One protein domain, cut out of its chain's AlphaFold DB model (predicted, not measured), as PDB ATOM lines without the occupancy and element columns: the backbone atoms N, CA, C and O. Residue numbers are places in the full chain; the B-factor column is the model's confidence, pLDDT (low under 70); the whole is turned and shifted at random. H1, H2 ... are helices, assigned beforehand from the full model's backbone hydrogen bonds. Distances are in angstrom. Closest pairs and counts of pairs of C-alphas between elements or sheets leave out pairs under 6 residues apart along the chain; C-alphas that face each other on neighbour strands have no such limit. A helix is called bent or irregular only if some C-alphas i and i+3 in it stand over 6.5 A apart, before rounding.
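AT A GLANCE: This is residues 85 to 152 of the 238 residues of an uncharacterized protein of Candidatus Nomurabacteria bacterium RIFCSPHIGHO2_02_FULL_41_18 (UniProt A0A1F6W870). What shape do these atoms make? Four helices run back and forth nearly along one another in a flat slab: H1, H2 and H3 form a small up-and-down bundle with their centres in a triangle, each running against the one before it, and H4 packs along H3 alone, on the side of H3 away from H1. Tight turns join each helix to the next, and the slab is well formed, with its helices mostly aligned. What is it made of, and how large is it? The printed part has 68 residues with four named helices, H1, H2, H3 and H4 in that order along the chain, and no named strand; its class is all helix, with 57 residues in the helices. It is compact, with a radius of gyration of the C-alphas of 10.9 A, and flat in outline, the C-alphas spanning 30 by 28 by 15 A.

HOW THE PARTS SIT: How do the first two helices stand to each other? H1, residues 85 to 100, and H2, residues 104 to 117, are a helical hairpin that runs opposite ways at a shallow tilt of 14 degrees. They touch, with the closest C-alphas, those of Ala 95 and Ala 107, 4.4 A apart. What does the third helix touch? H3, residues 121 to 133, makes a second helical hairpin with H2, and these two touch with the closest C-alphas, those of Tyr 104 and Ala 130, 5.2 A apart, at a shallow tilt of 18 degrees, opposite ways. H3 also touches H1, the same way at a shallow tilt of 21 degrees, but H1 does so with residues 92 to 99 alone; the closest C-alphas there are those of Phe 99 and Ala 130, 6.8 A apart. Where does the last helix come in? H4, residues 137 to 150, makes a helical hairpin with H3 and touches it, opposite ways at a shallow tilt of 13 degrees, the closest C-alphas being those of Asp 121 and Ala 147, 4.2 A apart. H3 is the hub, touching the three other helices, while H4 is apart from both H1 and H2. How do the backbone N and O atoms fit the helices? In H1, H3 and H4 every O i to N i+4 pair is within hydrogen-bond range, and in H2 9 of 10 are.

IN THESE COORDINATES: Where do the first two helices lie in the numbers? H1 begins at C-alpha 85 at (23.269, 40.263, -41.485), reaches C-alpha 100 and measures 22.5 A from first to last C-alpha. H2 begins at C-alpha 104 at (45.212, 38.203, -49.708) and measures 20.2 A to C-alpha 117. Where do the last two lie? H3 measures 18.5 A from C-alpha 121 to C-alpha 133. H4 measures 20.1 A from C-alpha 137 to C-alpha 150, which stands at (25.727, 26.659, -53.653). Is any helix bent? No helix is bent or irregular.

THE WHOLE: How far does the printed part reach? The two C-alphas farthest apart are those of Ala 86 and Trp 137, 31.3 A, and the first and last printed C-alphas, those of Gln 85 and Ser 152, are 23.5 A apart. Is the printed part continuous, and are its links long? It runs from 85 to 152 with no cut, and the links H1 to H2, H2 to H3 and H3 to H4 are tight, with 3 residues in each. How sure is the model? The mean pLDDT of the printed part is 98.2, and no printed residue is under 70.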
ATOM      1  N   GLN A  85      23.155  39.753 -40.121       90.56
ATOM      2  CA  GLN A  85      23.269  40.263 -41.485       90.56
ATOM      3  C   GLN A  85      24.207  41.475 -41.566       90.56
ATOM      4  O   GLN A  85      25.039  41.555 -42.473       90.56
ATOM      5  N   ALA A  86      24.122  42.402 -40.609       95.00
ATOM      6  CA  ALA A  86      25.027  43.544 -40.527       95.00
ATOM      7  C   ALA A  86      26.481  43.097 -40.293       95.00
ATOM      8  O   ALA A  86      27.392  43.579 -40.969       95.00
ATOM      9  N   ALA A  87      26.702  42.130 -39.397       96.00
ATOM     10  CA  ALA A  87      28.016  41.553 -39.131       96.00
ATOM     11  C   ALA A  87      28.592  40.832 -40.361       96.00
ATOM     12  O   ALA A  87      29.777  40.996 -40.673       96.00
ATOM     13  N   PHE A  88      27.764  40.080 -41.091       96.69
ATOM     14  CA  PHE A  88      28.149  39.448 -42.351       96.69
ATOM     15  C   PHE A  88      28.572  40.495 -43.388       96.69
ATOM     16  O   PHE A  88      29.689  40.425 -43.902       96.69
ATOM     17  N   ASN A  89      27.735  41.509 -43.633       96.56
ATOM     18  CA  ASN A  89      28.016  42.570 -44.604       96.56
ATOM     19  C   ASN A  89      29.308  43.324 -44.260       96.56
ATOM     20  O   ASN A  89      30.163  43.525 -45.123       96.56
ATOM     21  N   ALA A  90      29.494  43.686 -42.987       98.00
ATOM     22  CA  ALA A  90      30.705  44.353 -42.521       98.00
ATOM     23  C   ALA A  90      31.956  43.473 -42.691       98.00
ATOM     24  O   ALA A  90      33.032  43.972 -43.023       98.00
ATOM     25  N   THR A  91      31.833  42.160 -42.484       98.25
ATOM     26  CA  THR A  91      32.952  41.220 -42.648       98.25
ATOM     27  C   THR A  91      33.296  41.005 -44.124       98.25
ATOM     28  O   THR A  91      34.475  41.004 -44.475       98.25
ATOM     29  N   MET A  92      32.293  40.918 -45.003       98.44
ATOM     30  CA  MET A  92      32.490  40.878 -46.457       98.44
ATOM     31  C   MET A  92      33.160  42.151 -46.982       98.44
ATOM     32  O   MET A  92      34.076  42.062 -47.799       98.44
ATOM     33  N   ALA A  93      32.771  43.326 -46.475       98.62
ATOM     34  CA  ALA A  93      33.403  44.593 -46.838       98.62
ATOM     35  C   ALA A  93      34.896  44.610 -46.468       98.62
ATOM     36  O   ALA A  93      35.732  44.943 -47.304       98.62
ATOM     37  N   LYS A  94      35.250  44.153 -45.257       98.75
ATOM     38  CA  LYS A  94      36.656  44.007 -44.835       98.75
ATOM     39  C   LYS A  94      37.431  43.017 -45.706       98.75
ATOM     40  O   LYS A  94      38.594  43.263 -46.015       98.75
ATOM     41  N   ALA A  95      36.807  41.906 -46.103       98.56
ATOM     42  CA  ALA A  95      37.428  40.925 -46.990       98.56
ATOM     43  C   ALA A  95      37.740  41.522 -48.369       98.56
ATOM     44  O   ALA A  95      38.853  41.365 -48.871       98.56
ATOM     45  N   SER A  96      36.778  42.247 -48.947       98.12
ATOM     46  CA  SER A  96      36.939  42.942 -50.224       98.12
ATOM     47  C   SER A  96      38.007  44.035 -50.144       98.12
ATOM     48  O   SER A  96      38.897  44.084 -50.988       98.12
ATOM     49  N   GLU A  97      38.000  44.848 -49.085       98.69
ATOM     50  CA  GLU A  97      39.005  45.891 -48.866       98.69
ATOM     51  C   GLU A  97      40.420  45.306 -48.741       98.69
ATOM     52  O   GLU A  97      41.352  45.794 -49.383       98.69
ATOM     53  N   ALA A  98      40.590  44.243 -47.948       98.69
ATOM     54  CA  ALA A  98      41.870  43.551 -47.817       98.69
ATOM     55  C   ALA A  98      42.345  42.987 -49.166       98.69
ATOM     56  O   ALA A  98      43.515  43.136 -49.514       98.69
ATOM     57  N   PHE A  99      41.430  42.409 -49.953       98.56
ATOM     58  CA  PHE A  99      41.731  41.898 -51.289       98.56
ATOM     59  C   PHE A  99      42.199  43.011 -52.236       98.56
ATOM     60  O   PHE A  99      43.235  42.862 -52.878       98.56
ATOM     61  N   VAL A 100      41.491  44.145 -52.286       98.44
ATOM     62  CA  VAL A 100      41.852  45.303 -53.128       98.44
ATOM     63  C   VAL A 100      43.215  45.886 -52.738       98.44
ATOM     64  O   VAL A 100      43.968  46.324 -53.603       98.44
ATOM     65  N   LYS A 101      43.574  45.846 -51.449       98.50
ATOM     66  CA  LYS A 101      44.905  46.252 -50.960       98.50
ATOM     67  C   LYS A 101      46.014  45.230 -51.249       98.50
ATOM     68  O   LYS A 101      47.171  45.504 -50.943       98.50
ATOM     69  N   GLY A 102      45.680  44.063 -51.799       98.19
ATOM     70  CA  GLY A 102      46.623  42.971 -52.049       98.19
ATOM     71  C   GLY A 102      46.985  42.149 -50.807       98.19
ATOM     72  O   GLY A 102      47.851  41.277 -50.887       98.19
ATOM     73  N   ASP A 103      46.332  42.376 -49.662       98.62
ATOM     74  CA  ASP A 103      46.514  41.556 -48.462       98.62
ATOM     75  C   ASP A 103      45.620  40.311 -48.534       98.62
ATOM     76  O   ASP A 103      44.585  40.177 -47.870       98.62
ATOM     77  N   TYR A 104      46.013  39.383 -49.403       98.69
ATOM     78  CA  TYR A 104      45.212  38.203 -49.708       98.69
ATOM     79  C   TYR A 104      45.077  37.241 -48.521       98.69
ATOM     80  O   TYR A 104      44.046  36.586 -48.384       98.69
ATOM     81  N   ASN A 105      46.067  37.170 -47.624       98.81
ATOM     82  CA  ASN A 105      45.957  36.353 -46.411       98.81
ATOM     83  C   ASN A 105      44.896  36.919 -45.458       98.81
ATOM     84  O   ASN A 105      44.083  36.164 -44.913       98.81
ATOM     85  N   LEU A 106      44.860  38.244 -45.289       98.75
ATOM     86  CA  LEU A 106      43.826  38.898 -44.495       98.75
ATOM     87  C   LEU A 106      42.445  38.780 -45.156       98.75
ATOM     88  O   LEU A 106      41.463  38.502 -44.462       98.75
ATOM     89  N   ALA A 107      42.369  38.892 -46.485       98.88
ATOM     90  CA  ALA A 107      41.137  38.647 -47.234       98.88
ATOM     91  C   ALA A 107      40.607  37.223 -47.001       98.88
ATOM     92  O   ALA A 107      39.436  37.053 -46.666       98.88
ATOM     93  N   VAL A 108      41.471  36.200 -47.080       98.88
ATOM     94  CA  VAL A 108      41.117  34.804 -46.767       98.88
ATOM     95  C   VAL A 108      40.561  34.681 -45.351       98.88
ATOM     96  O   VAL A 108      39.545  34.012 -45.147       98.88
ATOM     97  N   LYS A 109      41.192  35.323 -44.363       98.81
ATOM     98  CA  LYS A 109      40.691  35.315 -42.985       98.81
ATOM     99  C   LYS A 109      39.278  35.901 -42.911       98.81
ATOM    100  O   LYS A 109      38.397  35.256 -42.348       98.81
ATOM    101  N   TYR A 110      39.048  37.080 -43.489       98.81
ATOM    102  CA  TYR A 110      37.738  37.729 -43.425       98.81
ATOM    103  C   TYR A 110      36.654  36.983 -44.213       98.81
ATOM    104  O   TYR A 110      35.555  36.833 -43.689       98.81
ATOM    105  N   TYR A 111      36.939  36.430 -45.395       98.81
ATOM    106  CA  TYR A 111      35.960  35.588 -46.097       98.81
ATOM    107  C   TYR A 111      35.588  34.341 -45.283       98.81
ATOM    108  O   TYR A 111      34.410  33.997 -45.189       98.81
ATOM    109  N   ASN A 112      36.558  33.687 -44.635       98.81
ATOM    110  CA  ASN A 112      36.270  32.564 -43.738       98.81
ATOM    111  C   ASN A 112      35.453  32.991 -42.514       98.81
ATOM    112  O   ASN A 112      34.564  32.254 -42.093       98.81
ATOM    113  N   ASP A 113      35.736  34.162 -41.941       98.38
ATOM    114  CA  ASP A 113      34.949  34.715 -40.838       98.38
ATOM    115  C   ASP A 113      33.504  35.015 -41.290       98.38
ATOM    116  O   ASP A 113      32.566  34.644 -40.587       98.38
ATOM    117  N   ALA A 114      33.294  35.556 -42.496       98.38
ATOM    118  CA  ALA A 114      31.962  35.753 -43.077       98.38
ATOM    119  C   ALA A 114      31.222  34.417 -43.288       98.38
ATOM    120  O   ALA A 114      30.047  34.293 -42.942       98.38
ATOM    121  N   LEU A 115      31.931  33.383 -43.755       98.12
ATOM    122  CA  LEU A 115      31.408  32.025 -43.938       98.12
ATOM    123  C   LEU A 115      31.082  31.290 -42.629       98.12
ATOM    124  O   LEU A 115      30.468  30.223 -42.680       98.12
ATOM    125  N   LYS A 116      31.497  31.796 -41.461       97.75
ATOM    126  CA  LYS A 116      31.015  31.296 -40.159       97.75
ATOM    127  C   LYS A 116      29.637  31.861 -39.808       97.75
ATOM    128  O   LYS A 116      28.946  31.252 -39.001       97.75
ATOM    129  N   ILE A 117      29.260  32.994 -40.404       95.81
ATOM    130  CA  ILE A 117      27.968  33.657 -40.194       95.81
ATOM    131  C   ILE A 117      26.957  33.131 -41.218       95.81
ATOM    132  O   ILE A 117      25.923  32.593 -40.840       95.81
ATOM    133  N   VAL A 118      27.281  33.232 -42.513       95.56
ATOM    134  CA  VAL A 118      26.409  32.783 -43.610       95.56
ATOM    135  C   VAL A 118      27.219  32.010 -44.645       95.56
ATOM    136  O   VAL A 118      28.221  32.501 -45.165       95.56
ATOM    137  N   LYS A 119      26.764  30.802 -44.990       97.31
ATOM    138  CA  LYS A 119      27.297  30.035 -46.123       97.31
ATOM    139  C   LYS A 119      26.683  30.557 -47.419       97.31
ATOM    140  O   LYS A 119      25.498  30.357 -47.655       97.31
ATOM    141  N   ILE A 120      27.483  31.231 -48.240       98.00
ATOM    142  CA  ILE A 120      27.033  31.830 -49.500       98.00
ATOM    143  C   ILE A 120      28.125  31.749 -50.566       98.00
ATOM    144  O   ILE A 120      29.319  31.830 -50.267       98.00
ATOM    145  N   ASP A 121      27.704  31.588 -51.816       98.56
ATOM    146  CA  ASP A 121      28.569  31.387 -52.976       98.56
ATOM    147  C   ASP A 121      29.560  32.540 -53.182       98.56
ATOM    148  O   ASP A 121      30.737  32.296 -53.433       98.56
ATOM    149  N   VAL A 122      29.121  33.788 -52.986       98.19
ATOM    150  CA  VAL A 122      29.955  34.985 -53.194       98.19
ATOM    151  C   VAL A 122      31.176  35.011 -52.265       98.19
ATOM    152  O   VAL A 122      32.262  35.415 -52.679       98.19
ATOM    153  N   ALA A 123      31.047  34.537 -51.022       98.50
ATOM    154  CA  ALA A 123      32.178  34.471 -50.095       98.50
ATOM    155  C   ALA A 123      33.183  33.372 -50.494       98.50
ATOM    156  O   ALA A 123      34.394  33.572 -50.396       98.50
ATOM    157  N   TYR A 124      32.698  32.239 -51.012       98.88
ATOM    158  CA  TYR A 124      33.560  31.201 -51.585       98.88
ATOM    159  C   TYR A 124      34.232  31.648 -52.892       98.88
ATOM    160  O   TYR A 124      35.407  31.358 -53.096       98.88
ATOM    161  N   SER A 125      33.548  32.422 -53.740       98.81
ATOM    162  CA  SER A 125      34.164  33.066 -54.909       98.81
ATOM    163  C   SER A 125      35.274  34.045 -54.495       98.81
ATOM    164  O   SER A 125      36.363  34.034 -55.071       98.81
ATOM    165  N   GLY A 126      35.056  34.811 -53.422       98.75
ATOM    166  CA  GLY A 126      36.086  35.644 -52.801       98.75
ATOM    167  C   GLY A 126      37.310  34.848 -52.330       98.75
ATOM    168  O   GLY A 126      38.446  35.245 -52.603       98.75
ATOM    169  N   LEU A 127      37.099  33.691 -51.690       98.88
ATOM    170  CA  LEU A 127      38.181  32.766 -51.331       98.88
ATOM    171  C   LEU A 127      38.913  32.223 -52.558       98.88
ATOM    172  O   LEU A 127      40.141  32.183 -52.541       98.88
ATOM    173  N   PHE A 128      38.197  31.831 -53.614       98.88
ATOM    174  CA  PHE A 128      38.809  31.382 -54.866       98.88
ATOM    175  C   PHE A 128      39.763  32.448 -55.421       98.88
ATOM    176  O   PHE A 128      40.922  32.135 -55.701       98.88
ATOM    177  N   ASN A 129      39.327  33.708 -55.489       98.81
ATOM    178  CA  ASN A 129      40.159  34.811 -55.973       98.81
ATOM    179  C   ASN A 129      41.382  35.041 -55.076       98.81
ATOM    180  O   ASN A 129      42.503  35.161 -55.571       98.81
ATOM    181  N   ALA A 130      41.196  35.068 -53.753       98.88
ATOM    182  CA  ALA A 130      42.292  35.292 -52.814       98.88
ATOM    183  C   ALA A 130      43.319  34.144 -52.835       98.88
ATOM    184  O   ALA A 130      44.523  34.392 -52.853       98.88
ATOM    185  N   TYR A 131      42.869  32.887 -52.901       98.88
ATOM    186  CA  TYR A 131      43.764  31.737 -53.035       98.88
ATOM    187  C   TYR A 131      44.465  31.692 -54.394       98.88
ATOM    188  O   TYR A 131      45.638  31.331 -54.440       98.88
ATOM    189  N   THR A 132      43.798  32.108 -55.471       98.62
ATOM    190  CA  THR A 132      44.404  32.252 -56.805       98.62
ATOM    191  C   THR A 132      45.528  33.285 -56.780       98.62
ATOM    192  O   THR A 132      46.630  33.013 -57.253       98.62
ATOM    193  N   ALA A 133      45.303  34.439 -56.148       98.50
ATOM    194  CA  ALA A 133      46.320  35.478 -55.995       98.50
ATOM    195  C   ALA A 133      47.513  35.027 -55.127       98.50
ATOM    196  O   ALA A 133      48.653  35.417 -55.373       98.50
ATOM    197  N   LEU A 134      47.263  34.148 -54.153       98.56
ATOM    198  CA  LEU A 134      48.291  33.475 -53.349       98.56
ATOM    199  C   LEU A 134      48.940  32.271 -54.054       98.56
ATOM    200  O   LEU A 134      49.789  31.614 -53.456       98.56
ATOM    201  N   GLN A 135      48.525  31.946 -55.281       97.94
ATOM    202  CA  GLN A 135      48.946  30.756 -56.029       97.94
ATOM    203  C   GLN A 135      48.697  29.428 -55.292       97.94
ATOM    204  O   GLN A 135      49.362  28.419 -55.529       97.94
ATOM    205  N   ASN A 136      47.711  29.403 -54.395       98.31
ATOM    206  CA  ASN A 136      47.284  28.202 -53.691       98.31
ATOM    207  C   ASN A 136      46.176  27.492 -54.480       98.31
ATOM    208  O   ASN A 136      44.999  27.528 -54.116       98.31
ATOM    209  N   TRP A 137      46.566  26.852 -55.584       97.94
ATOM    210  CA  TRP A 137      45.642  26.220 -56.531       97.94
ATOM    211  C   TRP A 137      44.731  25.148 -55.914       97.94
ATOM    212  O   TRP A 137      43.538  25.173 -56.216       97.94
ATOM    213  N   PRO A 138      45.205  24.261 -55.011       98.00
ATOM    214  CA  PRO A 138      44.328  23.280 -54.372       98.00
ATOM    215  C   PRO A 138      43.187  23.930 -53.581       98.00
ATOM    216  O   PRO A 138      42.033  23.529 -53.719       98.00
ATOM    217  N   LYS A 139      43.483  24.980 -52.801       98.62
ATOM    218  CA  LYS A 139      42.454  25.699 -52.037       98.62
ATOM    219  C   LYS A 139      41.562  26.571 -52.916       98.62
ATOM    220  O   LYS A 139      40.379  26.718 -52.618       98.62
ATOM    221  N   ALA A 140      42.097  27.133 -54.000       98.81
ATOM    222  CA  ALA A 140      41.284  27.827 -54.993       98.81
ATOM    223  C   ALA A 140      40.257  26.864 -55.615       98.81
ATOM    224  O   ALA A 140      39.069  27.179 -55.660       98.81
ATOM    225  N   LEU A 141      40.688  25.657 -56.001       98.62
ATOM    226  CA  LEU A 141      39.805  24.635 -56.560       98.62
ATOM    227  C   LEU A 141      38.717  24.202 -55.565       98.62
ATOM    228  O   LEU A 141      37.554  24.065 -55.942       98.62
ATOM    229  N   GLU A 142      39.068  24.014 -54.292       98.69
ATOM    230  CA  GLU A 142      38.093  23.735 -53.233       98.69
ATOM    231  C   GLU A 142      37.054  24.862 -53.117       98.69
ATOM    232  O   GLU A 142      35.850  24.607 -53.154       98.69
ATOM    233  N   ALA A 143      37.513  26.114 -53.056       98.88
ATOM    234  CA  ALA A 143      36.645  27.274 -52.913       98.88
ATOM    235  C   ALA A 143      35.685  27.446 -54.104       98.88
ATOM    236  O   ALA A 143      34.488  27.649 -53.898       98.88
ATOM    237  N   ILE A 144      36.159  27.304 -55.347       98.88
ATOM    238  CA  ILE A 144      35.273  27.431 -56.515       98.88
ATOM    239  C   ILE A 144      34.275  26.273 -56.605       98.88
ATOM    240  O   ILE A 144      33.128  26.485 -56.990       98.88
ATOM    241  N   ASN A 145      34.657  25.062 -56.181       98.81
ATOM    242  CA  ASN A 145      33.724  23.938 -56.094       98.81
ATOM    243  C   ASN A 145      32.601  24.211 -55.082       98.81
ATOM    244  O   ASN A 145      31.445  23.932 -55.388       98.81
ATOM    245  N   GLN A 146      32.915  24.806 -53.927       98.88
ATOM    246  CA  GLN A 146      31.910  25.208 -52.936       98.88
ATOM    247  C   GLN A 146      30.972  26.307 -53.468       98.88
ATOM    248  O   GLN A 146      29.759  26.237 -53.268       98.88
ATOM    249  N   ALA A 147      31.494  27.291 -54.207       98.81
ATOM    250  CA  ALA A 147      30.657  28.300 -54.865       98.81
ATOM    251  C   ALA A 147      29.698  27.673 -55.900       98.81
ATOM    252  O   ALA A 147      28.513  28.011 -55.936       98.81
ATOM    253  N   ILE A 148      30.183  26.712 -56.698       98.81
ATOM    254  CA  ILE A 148      29.371  25.959 -57.667       98.81
ATOM    255  C   ILE A 148      28.304  25.111 -56.968       98.81
ATOM    256  O   ILE A 148      27.182  25.034 -57.460       98.81
ATOM    257  N   GLU A 149      28.626  24.471 -55.844       98.50
ATOM    258  CA  GLU A 149      27.670  23.668 -55.075       98.50
ATOM    259  C   GLU A 149      26.484  24.516 -54.601       98.50
ATOM    260  O   GLU A 149      25.331  24.112 -54.754       98.50
ATOM    261  N   LEU A 150      26.757  25.731 -54.119       98.38
ATOM    262  CA  LEU A 150      25.727  26.659 -53.653       98.38
ATOM    263  C   LEU A 150      24.949  27.331 -54.792       98.38
ATOM    264  O   LEU A 150      23.755  27.591 -54.647       98.38
ATOM    265  N   LYS A 151      25.598  27.628 -55.926       98.31
ATOM    266  CA  LYS A 151      24.968  28.341 -57.049       98.31
ATOM    267  C   LYS A 151      25.474  27.860 -58.405       98.31
ATOM    268  O   LYS A 151      26.116  28.582 -59.168       98.31
ATOM    269  N   SER A 152      25.108  26.630 -58.744       97.94
ATOM    270  CA  SER A 152      25.567  25.982 -59.977       97.94
ATOM    271  C   SER A 152      25.058  26.609 -61.282       97.94
ATOM    272  O   SER A 152      25.612  26.316 -62.340       97.94
TER     273      SER A 152